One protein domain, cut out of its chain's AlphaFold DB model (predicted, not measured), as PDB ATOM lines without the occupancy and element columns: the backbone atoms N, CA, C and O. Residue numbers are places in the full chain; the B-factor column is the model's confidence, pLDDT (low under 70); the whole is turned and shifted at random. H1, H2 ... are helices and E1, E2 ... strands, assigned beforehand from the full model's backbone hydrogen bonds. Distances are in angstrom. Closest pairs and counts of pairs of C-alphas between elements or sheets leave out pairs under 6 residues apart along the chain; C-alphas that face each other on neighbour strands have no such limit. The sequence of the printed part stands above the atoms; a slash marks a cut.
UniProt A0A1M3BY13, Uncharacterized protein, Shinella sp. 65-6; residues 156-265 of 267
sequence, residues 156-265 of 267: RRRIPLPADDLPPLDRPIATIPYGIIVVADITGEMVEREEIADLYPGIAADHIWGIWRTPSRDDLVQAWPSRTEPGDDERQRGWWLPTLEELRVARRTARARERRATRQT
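Overview. This is residues 156 to 265 of the 267 residues of an uncharacterized protein of Shinella sp. 65-6 (UniProt A0A1M3BY13). The body is a small sheet of four strands, strongly twisted and curled, with a short helix H2 and a long helix H4 side by side at the end where the hairpin of E2 and E3 lies. Residues 259 to 265, of which 259 to 263 belong to H4, stick out free of the rest, and two short helices, H1 and H3, are not on the sheet. The printed part has 110 residues, with elements in the order E1, E2, E3, H1, E4, H2, H3, H4; the sheet runs E1, E4, E3, E2, all antiparallel, and the class is mixed, helices and strands. It is compact, with a radius of gyration of the C-alphas of 14.8 A, and spans 45 by 34 by 23 A.

Arrangement. Start at E1, residues 158 to 162, an edge strand, antiparallel to E4, residues 207 to 213; look for N 159 and O 210, 2.8 A apart and within hydrogen-bond range. Next comes E2, residues 172 to 175, the other edge strand, which forms a hairpin with E3, residues 179 to 190; N 173 and O 181 are within range at 2.9 A. E3 bends by 90 degrees at residue 187, and its pairing is staggered: residues 179 to 182 pair with E2, residues 182 to 190 with E4. Between E4 and E3, N 184 and O 211 are within range at 2.8 A. H1, residues 193 to 196, is not on the sheet. H2, residues 217 to 222, only grazes the sheet with residues 219 to 222; its closest C-alphas to E2 are those of Asp 219 and Pro 172, 6.7 A apart. H3, residues 232 to 236, is not on the sheet and is apart from E1, E3 and E4. H4, residues 244 to 263, only grazes the sheet with residues 246 to 250. With residues 247 to 255 alone it touches H2, closest at the C-alphas of Ala 254 and Arg 217, 5.8 A apart, at a shallow tilt of 31 degrees, opposite ways. In H2, H3 and H4 every O i to N i+4 pair is within hydrogen-bond range; H1 is too short for such a pair.

Along the chain. Find C-alpha 158 at (12.319, 19.093, -35.483), where E1 begins. E3 runs 22.7 A to C-alpha 190 at (4.358, 23.860, -27.829), and E4 measures 18.9 A. H4 runs 28.8 A and ends at C-alpha 263, (31.207, 9.358, -57.480).

Size, cuts and confidence. The C-alphas of Ala 205 and Thr 265 are the two farthest apart, at 46.8 A. The printed part has no cut and no long link. Mean pLDDT of the printed part is 85.1; residue 205 and residues 263 to 265 are under 70.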
ATOM      1  N   ARG A 156      12.938  13.012 -37.319       85.25
ATOM      2  CA  ARG A 156      11.760  13.894 -37.370       85.25
ATOM      3  C   ARG A 156      12.108  15.316 -37.812       85.25
ATOM      4  O   ARG A 156      11.213  16.046 -38.206       85.25
ATOM      5  N   ARG A 157      13.397  15.690 -37.789       88.12
ATOM      6  CA  ARG A 157      13.907  16.998 -38.243       88.12
ATOM      7  C   ARG A 157      13.204  18.192 -37.595       88.12
ATOM      8  O   ARG A 157      13.052  19.240 -38.214       88.12
ATOM      9  N   ARG A 158      12.826  18.024 -36.333       89.94
ATOM     10  CA  ARG A 158      12.319  19.093 -35.483       89.94
ATOM     11  C   ARG A 158      13.354  19.469 -34.424       89.94
ATOM     12  O   ARG A 158      14.259  18.681 -34.123       89.94
ATOM     13  N   ILE A 159      13.282  20.693 -33.930       89.19
ATOM     14  CA  ILE A 159      14.133  21.219 -32.864       89.19
ATOM     15  C   ILE A 159      13.288  22.141 -31.974       89.19
ATOM     16  O   ILE A 159      12.493  22.903 -32.521       89.19
ATOM     17  N   PRO A 160      13.413  22.060 -30.638       90.31
ATOM     18  CA  PRO A 160      12.769  23.024 -29.757       90.31
ATOM     19  C   PRO A 160      13.475  24.379 -29.889       90.31
ATOM     20  O   PRO A 160      14.707  24.442 -29.871       90.31
ATOM     21  N   LEU A 161      12.699  25.445 -30.043       89.69
ATOM     22  CA  LEU A 161      13.163  26.828 -30.150       89.69
ATOM     23  C   LEU A 161      12.445  27.678 -29.096       89.69
ATOM     24  O   LEU A 161      11.254  27.457 -28.883       89.69
ATOM     25  N   PRO A 162      13.124  28.631 -28.443       88.38
ATOM     26  CA  PRO A 162      12.479  29.503 -27.466       88.38
ATOM     27  C   PRO A 162      11.456  30.405 -28.167       88.38
ATOM     28  O   PRO A 162      11.787  31.030 -29.175       88.38
ATOM     29  N   ALA A 163      10.225  30.472 -27.650       86.81
ATOM     30  CA  ALA A 163       9.146  31.255 -28.261       86.81
ATOM     31  C   ALA A 163       9.467  32.759 -28.327       86.81
ATOM     32  O   ALA A 163       9.095  33.422 -29.295       86.81
ATOM     33  N   ASP A 164      10.204  33.265 -27.336       86.62
ATOM     34  CA  ASP A 164      10.533  34.686 -27.200       86.62
ATOM     35  C   ASP A 164      11.712  35.148 -28.079       86.62
ATOM     36  O   ASP A 164      11.868  36.346 -28.314       86.62
ATOM     37  N   ASP A 165      12.550  34.232 -28.585       85.94
ATOM     38  CA  ASP A 165      13.741  34.578 -29.382       85.94
ATOM     39  C   ASP A 165      13.976  33.581 -30.527       85.94
ATOM     40  O   ASP A 165      14.826  32.680 -30.477       85.94
ATOM     41  N   LEU A 166      13.169  33.734 -31.579       88.88
ATOM     42  CA  LEU A 166      13.162  32.834 -32.726       88.88
ATOM     43  C   LEU A 166      14.327  33.100 -33.693       88.88
ATOM     44  O   LEU A 166      14.620  34.251 -34.033       88.88
ATOM     45  N   PRO A 167      14.966  32.039 -34.221       89.94
ATOM     46  CA  PRO A 167      16.015  32.182 -35.214       89.94
ATOM     47  C   PRO A 167      15.480  32.692 -36.556       89.94
ATOM     48  O   PRO A 167      14.332  32.427 -36.923       89.94
ATOM     49  N   PRO A 168      16.337  33.340 -37.365       89.94
ATOM     50  CA  PRO A 168      15.972  33.708 -38.723       89.94
ATOM     51  C   PRO A 168      15.718  32.465 -39.588       89.94
ATOM     52  O   PRO A 168      16.568  31.573 -39.683       89.94
ATOM     53  N   LEU A 169      14.575  32.453 -40.275       91.25
ATOM     54  CA  LEU A 169      14.228  31.416 -41.246       91.25
ATOM     55  C   LEU A 169      15.161  31.451 -42.460       91.25
ATOM     56  O   LEU A 169      15.690  32.500 -42.838       91.25
ATOM     57  N   ASP A 170      15.384  30.276 -43.048       90.00
ATOM     58  CA  ASP A 170      16.230  30.052 -44.225       90.00
ATOM     59  C   ASP A 170      17.681  30.533 -44.096       90.00
ATOM     60  O   ASP A 170      18.422  30.621 -45.078       90.00
ATOM     61  N   ARG A 171      18.138  30.776 -42.863       90.88
ATOM     62  CA  ARG A 171      19.527  31.120 -42.569       90.88
ATOM     63  C   ARG A 171      20.217  30.014 -41.778       90.88
ATOM     64  O   ARG A 171      19.610  29.409 -40.893       90.88
ATOM     65  N   PRO A 172      21.502  29.737 -42.066       93.62
ATOM     66  CA  PRO A 172      22.272  28.806 -41.258       93.62
ATOM     67  C   PRO A 172      22.473  29.323 -39.835       93.62
ATOM     68  O   PRO A 172      23.084  30.371 -39.632       93.62
ATOM     69  N   ILE A 173      22.015  28.539 -38.865       93.12
ATOM     70  CA  ILE A 173      22.234  28.738 -37.432       93.12
ATOM     71  C   ILE A 173      23.035  27.569 -36.870       93.12
ATOM     72  O   ILE A 173      22.958  26.448 -37.379       93.12
ATOM     73  N   ALA A 174      23.814  27.815 -35.828       92.62
ATOM     74  CA  ALA A 174      24.516  26.781 -35.086       92.62
ATOM     75  C   ALA A 174      23.719  26.403 -33.835       92.62
ATOM     76  O   ALA A 174      23.110  27.251 -33.188       92.62
ATOM     77  N   THR A 175      23.713  25.108 -33.527       89.75
ATOM     78  CA  THR A 175      22.999  24.513 -32.394       89.75
ATOM     79  C   THR A 175      23.888  23.473 -31.724       89.75
ATOM     80  O   THR A 175      24.660  22.778 -32.395       89.75
ATOM     81  N   ILE A 176      23.753  23.308 -30.408       85.88
ATOM     82  CA  ILE A 176      24.480  22.282 -29.645       85.88
ATOM     83  C   ILE A 176      24.173  20.856 -30.152       85.88
ATOM     84  O   ILE A 176      25.118  20.127 -30.466       85.88
ATOM     85  N   PRO A 177      22.901  20.419 -30.278       83.50
ATOM     86  CA  PRO A 177      22.603  19.020 -30.597       83.50
ATOM     87  C   PRO A 177      22.919  18.636 -32.049       83.50
ATOM     88  O   PRO A 177      23.227  17.474 -32.339       83.50
ATOM     89  N   TYR A 178      22.825  19.582 -32.987       85.12
ATOM     90  CA  TYR A 178      22.833  19.270 -34.419       85.12
ATOM     91  C   TYR A 178      23.934  19.960 -35.222       85.12
ATOM     92  O   TYR A 178      24.141  19.590 -36.384       85.12
ATOM     93  N   GLY A 179      24.693  20.869 -34.609       89.56
ATOM     94  CA  GLY A 179      25.654  21.714 -35.305       89.56
ATOM     95  C   GLY A 179      24.931  22.743 -36.171       89.56
ATOM     96  O   GLY A 179      23.904  23.284 -35.763       89.56
ATOM     97  N   ILE A 180      25.459  23.004 -37.370       92.62
ATOM     98  CA  ILE A 180      24.864  23.985 -38.284       92.62
ATOM     99  C   ILE A 180      23.659  23.385 -39.018       92.62
ATOM    100  O   ILE A 180      23.802  22.409 -39.765       92.62
ATOM    101  N   ILE A 181      22.498  24.009 -38.839       93.19
ATOM    102  CA  ILE A 181      21.221  23.675 -39.477       93.19
ATOM    103  C   ILE A 181      20.603  24.923 -40.115       93.19
ATOM    104  O   ILE A 181      21.023  26.039 -39.827       93.19
ATOM    105  N   VAL A 182      19.610  24.738 -40.982       93.88
ATOM    106  CA  VAL A 182      18.748  25.830 -41.458       93.88
ATOM    107  C   VAL A 182      17.345  25.560 -40.952       93.88
ATOM    108  O   VAL A 182      16.814  24.478 -41.217       93.88
ATOM    109  N   VAL A 183      16.763  26.513 -40.229       93.50
ATOM    110  CA  VAL A 183      15.354  26.443 -39.825       93.50
ATOM    111  C   VAL A 183      14.518  26.818 -41.038       93.50
ATOM    112  O   VAL A 183      14.674  27.905 -41.587       93.50
ATOM    113  N   ALA A 184      13.717  25.868 -41.502       92.56
ATOM    114  CA  ALA A 184      12.864  26.033 -42.670       92.56
ATOM    115  C   ALA A 184      11.488  26.575 -42.278       92.56
ATOM    116  O   ALA A 184      10.888  27.310 -43.049       92.56
ATOM    117  N   ASP A 185      11.001  26.200 -41.094       92.06
ATOM    118  CA  ASP A 185       9.673  26.585 -40.629       92.06
ATOM    119  C   ASP A 185       9.580  26.521 -39.099       92.06
ATOM    120  O   ASP A 185      10.384  25.842 -38.451       92.06
ATOM    121  N   ILE A 186       8.600  27.214 -38.527       91.19
ATOM    122  CA  ILE A 186       8.287  27.232 -37.096       91.19
ATOM    123  C   ILE A 186       6.790  26.957 -36.961       91.19
ATOM    124  O   ILE A 186       5.967  27.765 -37.377       91.19
ATOM    125  N   THR A 187       6.433  25.806 -36.389       85.88
ATOM    126  CA  THR A 187       5.044  25.320 -36.401       85.88
ATOM    127  C   THR A 187       4.154  26.028 -35.382       85.88
ATOM    128  O   THR A 187       2.935  25.997 -35.514       85.88
ATOM    129  N   GLY A 188       4.747  26.644 -34.352       80.94
ATOM    130  CA  GLY A 188       4.014  27.249 -33.233       80.94
ATOM    131  C   GLY A 188       3.442  26.232 -32.238       80.94
ATOM    132  O   GLY A 188       2.804  26.623 -31.266       80.94
ATOM    133  N   GLU A 189       3.679  24.936 -32.449       86.50
ATOM    134  CA  GLU A 189       3.292  23.886 -31.507       86.50
ATOM    135  C   GLU A 189       4.208  23.910 -30.282       86.50
ATOM    136  O   GLU A 189       5.433  23.892 -30.427       86.50
ATOM    137  N   MET A 190       3.617  23.900 -29.087       85.06
ATOM    138  CA  MET A 190       4.358  23.860 -27.829       85.06
ATOM    139  C   MET A 190       5.079  22.525 -27.643       85.06
ATOM    140  O   MET A 190       4.626  21.456 -28.059       85.06
ATOM    141  N   VAL A 191       6.235  22.603 -27.003       85.69
ATOM    142  CA  VAL A 191       7.085  21.460 -26.708       85.69
ATOM    143  C   VAL A 191       6.729  20.891 -25.336       85.69
ATOM    144  O   VAL A 191       6.923  21.551 -24.320       85.69
ATOM    145  N   GLU A 192       6.296  19.631 -25.301       84.00
ATOM    146  CA  GLU A 192       6.107  18.880 -24.054       84.00
ATOM    147  C   GLU A 192       7.472  18.527 -23.441       84.00
ATOM    148  O   GLU A 192       8.196  17.639 -23.914       84.00
ATOM    149  N   ARG A 193       7.862  19.269 -22.398       78.38
ATOM    150  CA  ARG A 193       9.209  19.229 -21.808       78.38
ATOM    151  C   ARG A 193       9.552  17.860 -21.238       78.38
ATOM    152  O   ARG A 193      10.671  17.378 -21.424       78.38
ATOM    153  N   GLU A 194       8.599  17.242 -20.557       77.88
ATOM    154  CA  GLU A 194       8.741  15.956 -19.875       77.88
ATOM    155  C   GLU A 194       9.097  14.846 -20.865       77.88
ATOM    156  O   GLU A 194       9.879  13.949 -20.549       77.88
ATOM    157  N   GLU A 195       8.587  14.927 -22.096       77.00
ATOM    158  CA  GLU A 195       8.866  13.923 -23.114       77.00
ATOM    159  C   GLU A 195      10.286  14.036 -23.671       77.00
ATOM    160  O   GLU A 195      10.874  13.022 -24.050       77.00
ATOM    161  N   ILE A 196      10.866  15.236 -23.737       78.25
ATOM    162  CA  ILE A 196      12.133  15.457 -24.447       78.25
ATOM    163  C   ILE A 196      13.301  15.895 -23.560       78.25
ATOM    164  O   ILE A 196      14.396  16.103 -24.088       78.25
ATOM    165  N   ALA A 197      13.117  15.980 -22.240       79.19
ATOM    166  CA  ALA A 197      14.152  16.388 -21.283       79.19
ATOM    167  C   ALA A 197      15.461  15.579 -21.417       79.19
ATOM    168  O   ALA A 197      16.553  16.143 -21.338       79.19
ATOM    169  N   ASP A 198      15.369  14.279 -21.718       77.69
ATOM    170  CA  ASP A 198      16.535  13.397 -21.929       77.69
ATOM    171  C   ASP A 198      17.311  13.692 -23.229       77.69
ATOM    172  O   ASP A 198      18.477  13.301 -23.405       77.69
ATOM    173  N   LEU A 199      16.625  14.297 -24.202       75.94
ATOM    174  CA  LEU A 199      17.130  14.590 -25.543       75.94
ATOM    175  C   LEU A 199      17.655  16.027 -25.631       75.94
ATOM    176  O   LEU A 199      18.648  16.264 -26.320       75.94
ATOM    177  N   TYR A 200      17.018  16.947 -24.907       77.69
ATOM    178  CA  TYR A 200      17.335  18.369 -24.852       77.69
ATOM    179  C   TYR A 200      17.365  18.833 -23.390       77.69
ATOM    180  O   TYR A 200      16.387  19.391 -22.885       77.69
ATOM    181  N   PRO A 201      18.478  18.589 -22.680       74.94
ATOM    182  CA  PRO A 201      18.608  19.027 -21.300       74.94
ATOM    183  C   PRO A 201      18.650  20.558 -21.241       74.94
ATOM    184  O   PRO A 201      19.364  21.192 -22.016       74.94
ATOM    185  N   GLY A 202      17.912  21.143 -20.298       72.06
ATOM    186  CA  GLY A 202      17.954  22.585 -20.034       72.06
ATOM    187  C   GLY A 202      16.969  23.443 -20.831       72.06
ATOM    188  O   GLY A 202      17.038  24.659 -20.714       72.06
ATOM    189  N   ILE A 203      16.032  22.854 -21.584       75.31
ATOM    190  CA  ILE A 203      14.945  23.629 -22.208       75.31
ATOM    191  C   ILE A 203      14.032  24.257 -21.142       75.31
ATOM    192  O   ILE A 203      13.734  23.628 -20.112       75.31
ATOM    193  N   ALA A 204      13.605  25.494 -21.397       71.75
ATOM    194  CA  ALA A 204      12.602  26.208 -20.609       71.75
ATOM    195  C   ALA A 204      11.174  25.769 -20.999       71.75
ATOM    196  O   ALA A 204      10.994  24.957 -21.906       71.75
ATOM    197  N   ALA A 205      10.159  26.244 -20.271       68.31
ATOM    198  CA  ALA A 205       8.768  25.797 -20.433       68.31
ATOM    199  C   ALA A 205       8.074  26.341 -21.701       68.31
ATOM    200  O   ALA A 205       7.035  25.838 -22.109       68.31
ATOM    201  N   ASP A 206       8.650  27.355 -22.329       83.38
ATOM    202  CA  ASP A 206       8.095  28.186 -23.398       83.38
ATOM    203  C   ASP A 206       8.755  27.918 -24.762       83.38
ATOM    204  O   ASP A 206       9.058  28.830 -25.528       83.38
ATOM    205  N   HIS A 207       9.028  26.649 -25.071       87.56
ATOM    206  CA  HIS A 207       9.618  26.274 -26.355       87.56
ATOM    207  C   HIS A 207       8.554  25.825 -27.356       87.56
ATOM    208  O   HIS A 207       7.618  25.105 -27.006       87.56
ATOM    209  N   ILE A 208       8.749  26.204 -28.617       90.62
ATOM    210  CA  ILE A 208       7.940  25.775 -29.757       90.62
ATOM    211  C   ILE A 208       8.759  24.937 -30.735       90.62
ATOM    212  O   ILE A 208       9.990  25.017 -30.793       90.62
ATOM    213  N   TRP A 209       8.082  24.109 -31.523       91.38
ATOM    214  CA  TRP A 209       8.736  23.283 -32.530       91.38
ATOM    215  C   TRP A 209       9.129  24.084 -33.778       91.38
ATOM    216  O   TRP A 209       8.314  24.749 -34.415       91.38
ATOM    217  N   GLY A 210      10.397  23.959 -34.171       91.69
ATOM    218  CA  GLY A 210      10.911  24.376 -35.474       91.69
ATOM    219  C   GLY A 210      11.275  23.181 -36.347       91.69
ATOM    220  O   GLY A 210      11.851  22.205 -35.863       91.69
ATOM    221  N   ILE A 211      10.990  23.257 -37.645       92.81
ATOM    222  CA  ILE A 211      11.413  22.276 -38.648       92.81
ATOM    223  C   ILE A 211      12.738  22.733 -39.245       92.81
ATOM    224  O   ILE A 211      12.893  23.880 -39.668       92.81
ATOM    225  N   TRP A 212      13.706  21.822 -39.334       94.00
ATOM    226  CA  TRP A 212      15.026  22.133 -39.869       94.00
ATOM    227  C   TRP A 212      15.444  21.230 -41.025       94.00
ATOM    228  O   TRP A 212      15.063  20.063 -41.158       94.00
ATOM    229  N   ARG A 213      16.318  21.765 -41.874       92.38
ATOM    230  CA  ARG A 213      16.976  21.033 -42.956       92.38
ATOM    231  C   ARG A 213      18.488  21.110 -42.825       92.38
ATOM    232  O   ARG A 213      19.056  22.001 -42.197       92.38
ATOM    233  N   THR A 214      19.157  20.127 -43.421       90.12
ATOM    234  CA  THR A 214      20.618  20.178 -43.547       90.12
ATOM    235  C   THR A 214      20.977  21.325 -44.497       90.12
ATOM    236  O   THR A 214      20.381  21.391 -45.575       90.12
ATOM    237  N   PRO A 215      21.928  22.204 -44.136       90.88
ATOM    238  CA  PRO A 215      22.330  23.306 -44.998       90.88
ATOM    239  C   PRO A 215      22.965  22.763 -46.279       90.88
ATOM    240  O   PRO A 215      23.780  21.830 -46.244       90.88
ATOM    241  N   SER A 216      22.601  23.361 -47.408       88.56
ATOM    242  CA  SER A 216      23.298  23.159 -48.672       88.56
ATOM    243  C   SER A 216      24.661  23.849 -48.632       88.56
ATOM    244  O   SER A 216      24.962  24.670 -47.760       88.56
ATOM    245  N   ARG A 217      25.530  23.517 -49.587       86.69
ATOM    246  CA  ARG A 217      26.805  24.219 -49.717       86.69
ATOM    247  C   ARG A 217      26.607  25.706 -50.011       86.69
ATOM    248  O   ARG A 217      27.412  26.492 -49.522       86.69
ATOM    249  N   ASP A 218      25.583  26.061 -50.780       87.44
ATOM    250  CA  ASP A 218      25.295  27.453 -51.119       87.44
ATOM    251  C   ASP A 218      24.845  28.236 -49.881       87.44
ATOM    252  O   ASP A 218      25.466  29.247 -49.561       87.44
ATOM    253  N   ASP A 219      23.925  27.673 -49.082       90.31
ATOM    254  CA  ASP A 219      23.515  28.258 -47.793       90.31
ATOM    255  C   ASP A 219      24.744  28.574 -46.921       90.31
ATOM    256  O   ASP A 219      24.896  29.673 -46.391       90.31
ATOM    257  N   LEU A 220      25.681  27.622 -46.809       90.56
ATOM    258  CA  LEU A 220      26.899  27.795 -46.010       90.56
ATOM    259  C   LEU A 220      27.862  28.836 -46.584       90.56
ATOM    260  O   LEU A 220      28.671  29.380 -45.829       90.56
ATOM    261  N   VAL A 221      27.874  29.054 -47.899       87.06
ATOM    262  CA  VAL A 221      28.730  30.056 -48.552       87.06
ATOM    263  C   VAL A 221      28.145  31.450 -48.365       87.06
ATOM    264  O   VAL A 221      28.906  32.357 -48.031       87.06
ATOM    265  N   GLN A 222      26.826  31.589 -48.504       87.44
ATOM    266  CA  GLN A 222      26.100  32.848 -48.315       87.44
ATOM    267  C   GLN A 222      25.989  33.256 -46.838       87.44
ATOM    268  O   GLN A 222      25.822  34.437 -46.537       87.44
ATOM    269  N   ALA A 223      26.123  32.307 -45.905       87.69
ATOM    270  CA  ALA A 223      26.088  32.583 -44.472       87.69
ATOM    271  C   ALA A 223      27.153  33.601 -44.041       87.69
ATOM    272  O   ALA A 223      28.359  33.406 -44.254       87.69
ATOM    273  N   TRP A 224      26.698  34.657 -43.366       82.38
ATOM    274  CA  TRP A 224      27.571  35.638 -42.735       82.38
ATOM    275  C   TRP A 224      28.075  35.106 -41.390       82.38
ATOM    276  O   TRP A 224      27.261  34.715 -40.552       82.38
ATOM    277  N   PRO A 225      29.401  35.061 -41.173       88.00
ATOM    278  CA  PRO A 225      29.962  34.576 -39.923       88.00
ATOM    279  C   PRO A 225      29.702  35.565 -38.785       88.00
ATOM    280  O   PRO A 225      29.890  36.772 -38.958       88.00
ATOM    281  N   SER A 226      29.385  35.045 -37.600       86.50
ATOM    282  CA  SER A 226      29.526  35.833 -36.376       86.50
ATOM    283  C   SER A 226      31.001  36.163 -36.144       86.50
ATOM    284  O   SER A 226      31.888  35.323 -36.345       86.50
ATOM    285  N   ARG A 227      31.267  37.410 -35.739       80.12
ATOM    286  CA  ARG A 227      32.613  37.886 -35.372       80.12
ATOM    287  C   ARG A 227      32.997  37.494 -33.947       80.12
ATOM    288  O   ARG A 227      34.185  37.493 -33.641       80.12
ATOM    289  N   THR A 228      32.009  37.167 -33.121       82.31
ATOM    290  CA  THR A 228      32.170  36.842 -31.705       82.31
ATOM    291  C   THR A 228      31.795  35.382 -31.491       82.31
ATOM    292  O   THR A 228      30.864  34.878 -32.126       82.31
ATOM    293  N   GLU A 229      32.542  34.691 -30.632       84.50
ATOM    294  CA  GLU A 229      32.150  33.355 -30.190       84.50
ATOM    295  C   GLU A 229      30.856  33.422 -29.375       84.50
ATOM    296  O   GLU A 229      30.633  34.417 -28.682       84.50
ATOM    297  N   PRO A 230      30.009  32.384 -29.447       85.44
ATOM    298  CA  PRO A 230      28.747  32.393 -28.735       85.44
ATOM    299  C   PRO A 230      28.969  32.379 -27.225       85.44
ATOM    300  O   PRO A 230      29.656  31.487 -26.703       85.44
ATOM    301  N   GLY A 231      28.371  33.360 -26.550       86.19
ATOM    302  CA  GLY A 231      28.367  33.460 -25.092       86.19
ATOM    303  C   GLY A 231      27.515  32.373 -24.434       86.19
ATOM    304  O   GLY A 231      26.788  31.639 -25.110       86.19
ATOM    305  N   ASP A 232      27.584  32.274 -23.107       83.44
ATOM    306  CA  ASP A 232      26.816  31.275 -22.355       83.44
ATOM    307  C   ASP A 232      25.304  31.466 -22.524       83.44
ATOM    308  O   ASP A 232      24.590  30.480 -22.689       83.44
ATOM    309  N   ASP A 233      24.830  32.711 -22.602       82.12
ATOM    310  CA  ASP A 233      23.413  33.025 -22.816       82.12
ATOM    311  C   ASP A 233      22.923  32.562 -24.197       82.12
ATOM    312  O   ASP A 233      21.862  31.959 -24.319       82.12
ATOM    313  N   GLU A 234      23.722  32.752 -25.254       83.00
ATOM    314  CA  GLU A 234      23.371  32.288 -26.605       83.00
ATOM    315  C   GLU A 234      23.389  30.758 -26.710       83.00
ATOM    316  O   GLU A 234      22.615  30.156 -27.460       83.00
ATOM    317  N   ARG A 235      24.266  30.107 -25.939       83.19
ATOM    318  CA  ARG A 235      24.302  28.644 -25.826       83.19
ATOM    319  C   ARG A 235      23.105  28.118 -25.041       83.19
ATOM    320  O   ARG A 235      22.546  27.101 -25.447       83.19
ATOM    321  N   GLN A 236      22.699  28.808 -23.976       81.62
ATOM    322  CA  GLN A 236      21.504  28.490 -23.187       81.62
ATOM    323  C   GLN A 236      20.218  28.711 -23.988       81.62
ATOM    324  O   GLN A 236      19.333  27.862 -23.946       81.62
ATOM    325  N   ARG A 237      20.157  29.770 -24.808       83.62
ATOM    326  CA  ARG A 237      19.082  30.005 -25.790       83.62
ATOM    327  C   ARG A 237      18.926  28.846 -26.784       83.62
ATOM    328  O   ARG A 237      17.862  28.647 -27.361       83.62
ATOM    329  N   GLY A 238      19.993  28.080 -27.016       84.06
ATOM    330  CA  GLY A 238      19.979  26.878 -27.852       84.06
ATOM    331  C   GLY A 238      20.341  27.110 -29.322       84.06
ATOM    332  O   GLY A 238      20.548  26.133 -30.052       84.06
ATOM    333  N   TRP A 239      20.493  28.367 -29.757       90.38
ATOM    334  CA  TRP A 239      20.962  28.708 -31.101       90.38
ATOM    335  C   TRP A 239      21.768  30.016 -31.161       90.38
ATOM    336  O   TRP A 239      21.533  30.960 -30.403       90.38
ATOM    337  N   TRP A 240      22.709  30.087 -32.108       92.44
ATOM    338  CA  TRP A 240      23.516  31.280 -32.401       92.44
ATOM    339  C   TRP A 240      23.905  31.364 -33.880       92.44
ATOM    340  O   TRP A 240      23.759  30.405 -34.648       92.44
ATOM    341  N   LEU A 241      24.424  32.521 -34.296       91.62
ATOM    342  CA  LEU A 241      24.998  32.688 -35.630       91.62
ATOM    343  C   LEU A 241      26.359  31.979 -35.718       91.62
ATOM    344  O   LEU A 241      27.237  32.264 -34.902       91.62
ATOM    345  N   PRO A 242      26.584  31.095 -36.708       91.50
ATOM    346  CA  PRO A 242      27.815  30.325 -36.795       91.50
ATOM    347  C   PRO A 242      29.064  31.202 -36.886       91.50
ATOM    348  O   PRO A 242      29.117  32.179 -37.638       91.50
ATOM    349  N   THR A 243      30.114  30.798 -36.185       91.94
ATOM    350  CA  THR A 243      31.439  31.415 -36.299       91.94
ATOM    351  C   THR A 243      32.117  31.048 -37.625       91.94
ATOM    352  O   THR A 243      31.757  30.086 -38.318       91.94
ATOM    353  N   LEU A 244      33.169  31.790 -37.989       89.75
ATOM    354  CA  LEU A 244      33.950  31.499 -39.195       89.75
ATOM    355  C   LEU A 244      34.579  30.093 -39.173       89.75
ATOM    356  O   LEU A 244      34.632  29.432 -40.214       89.75
ATOM    357  N   GLU A 245      35.045  29.624 -38.014       88.56
ATOM    358  CA  GLU A 245      35.659  28.298 -37.874       88.56
ATOM    359  C   GLU A 245      34.634  27.169 -38.038       88.56
ATOM    360  O   GLU A 245      34.875  26.214 -38.788       88.56
ATOM    361  N   GLU A 246      33.447  27.315 -37.445       88.69
ATOM    362  CA  GLU A 246      32.343  26.368 -37.621       88.69
ATOM    363  C   GLU A 246      31.918  26.283 -39.095       88.69
ATOM    364  O   GLU A 246      31.811  25.185 -39.656       88.69
ATOM    365  N   LEU A 247      31.787  27.430 -39.776       90.25
ATOM    366  CA  LEU A 247      31.479  27.477 -41.209       90.25
ATOM    367  C   LEU A 247      32.579  26.828 -42.057       90.25
ATOM    368  O   LEU A 247      32.276  26.109 -43.011       90.25
ATOM    369  N   ARG A 248      33.864  27.015 -41.727       88.06
ATOM    370  CA  ARG A 248      34.980  26.358 -42.437       88.06
ATOM    371  C   ARG A 248      34.903  24.836 -42.332       88.06
ATOM    372  O   ARG A 248      35.132  24.136 -43.326       88.06
ATOM    373  N   VAL A 249      34.590  24.299 -41.153       88.19
ATOM    374  CA  VAL A 249      34.412  22.851 -40.941       88.19
ATOM    375  C   VAL A 249      33.180  22.339 -41.695       88.19
ATOM    376  O   VAL A 249      33.274  21.338 -42.418       88.19
ATOM    377  N   ALA A 250      32.054  23.046 -41.608       87.81
ATOM    378  CA  ALA A 250      30.819  22.673 -42.292       87.81
ATOM    379  C   ALA A 250      30.973  22.688 -43.822       87.81
ATOM    380  O   ALA A 250      30.642  21.701 -44.479       87.81
ATOM    381  N   ARG A 251      31.583  23.737 -44.396       89.75
ATOM    382  CA  ARG A 251      31.864  23.855 -45.842       89.75
ATOM    383  C   ARG A 251      32.760  22.723 -46.346       89.75
ATOM    384  O   ARG A 251      32.496  22.149 -47.405       89.75
ATOM    385  N   ARG A 252      33.806  22.352 -45.591       85.69
ATOM    386  CA  ARG A 252      34.670  21.199 -45.926       85.69
ATOM    387  C   ARG A 252      33.878  19.892 -45.951       85.69
ATOM    388  O   ARG A 252      34.044  19.095 -46.875       85.69
ATOM    389  N   THR A 253      33.006  19.697 -44.965       85.19
ATOM    390  CA  THR A 253      32.170  18.496 -44.840       85.19
ATOM    391  C   THR A 253      31.131  18.414 -45.960       85.19
ATOM    392  O   THR A 253      31.004  17.364 -46.588       85.19
ATOM    393  N   ALA A 254      30.448  19.518 -46.278       85.31
ATOM    394  CA  ALA A 254      29.500  19.610 -47.392       85.31
ATOM    395  C   ALA A 254      30.175  19.285 -48.735       85.31
ATOM    396  O   ALA A 254      29.710  18.414 -49.469       85.31
ATOM    397  N   ARG A 255      31.357  19.861 -49.000       83.62
ATOM    398  CA  ARG A 255      32.152  19.559 -50.205       83.62
ATOM    399  C   ARG A 255      32.540  18.081 -50.303       83.62
ATOM    400  O   ARG A 255      32.582  17.518 -51.396       83.62
ATOM    401  N   ALA A 256      32.868  17.442 -49.180       81.25
ATOM    402  CA  ALA A 256      33.185  16.015 -49.155       81.25
ATOM    403  C   ALA A 256      31.951  15.141 -49.437       81.25
ATOM    404  O   ALA A 256      32.087  14.118 -50.109       81.25
ATOM    405  N   ARG A 257      30.762  15.543 -48.961       80.25
ATOM    406  CA  ARG A 257      29.487  14.863 -49.243       80.25
ATOM    407  C   ARG A 257      29.114  14.957 -50.724       80.25
ATOM    408  O   ARG A 257      28.884  13.915 -51.326       80.25
ATOM    409  N   GLU A 258      29.170  16.150 -51.321       81.75
ATOM    410  CA  GLU A 258      28.923  16.351 -52.763       81.75
ATOM    411  C   GLU A 258      29.834  15.459 -53.614       81.75
ATOM    412  O   GLU A 258      29.364  14.697 -54.452       81.75
ATOM    413  N   ARG A 259      31.143  15.454 -53.325       78.12
ATOM    414  CA  ARG A 259      32.117  14.614 -54.046       78.12
ATOM    415  C   ARG A 259      31.830  13.117 -53.956       78.12
ATOM    416  O   ARG A 259      32.205  12.384 -54.865       78.12
ATOM    417  N   ARG A 260      31.254  12.644 -52.846       77.19
ATOM    418  CA  ARG A 260      30.873  11.233 -52.689       77.19
ATOM    419  C   ARG A 260      29.612  10.916 -53.485       77.19
ATOM    420  O   ARG A 260      29.601   9.886 -54.142       77.19
ATOM    421  N   ALA A 261      28.625  11.812 -53.475       73.81
ATOM    422  CA  ALA A 261      27.409  11.662 -54.268       73.81
ATOM    423  C   ALA A 261      27.727  11.594 -55.772       73.81
ATOM    424  O   ALA A 261      27.331  10.640 -56.426       73.81
ATOM    425  N   THR A 262      28.560  12.504 -56.294       71.50
ATOM    426  CA  THR A 262      28.958  12.504 -57.717       71.50
ATOM    427  C   THR A 262      29.754  11.258 -58.130       71.50
ATOM    428  O   THR A 262      29.732  10.873 -59.288       71.50
ATOM    429  N   ARG A 263      30.468  10.606 -57.201       64.06
ATOM    430  CA  ARG A 263      31.207   9.358 -57.480       64.06
ATOM    431  C   ARG A 263      30.331   8.105 -57.461       64.06
ATOM    432  O   ARG A 263      30.777   7.070 -57.936       64.06
ATOM    433  N   GLN A 264      29.145   8.176 -56.858       56.50
ATOM    434  CA  GLN A 264      28.213   7.052 -56.733       56.50
ATOM    435  C   GLN A 264      27.162   7.021 -57.845       56.50
ATOM    436  O   GLN A 264      26.374   6.084 -57.892       56.50
ATOM    437  N   THR A 265      27.162   8.006 -58.741       44.09
ATOM    438  CA  THR A 265      26.349   8.008 -59.959       44.09
ATOM    439  C   THR A 265      27.250   7.617 -61.135       44.09
ATOM    440  O   THR A 265      27.868   8.499 -61.732       44.09
TER     441      THR A 265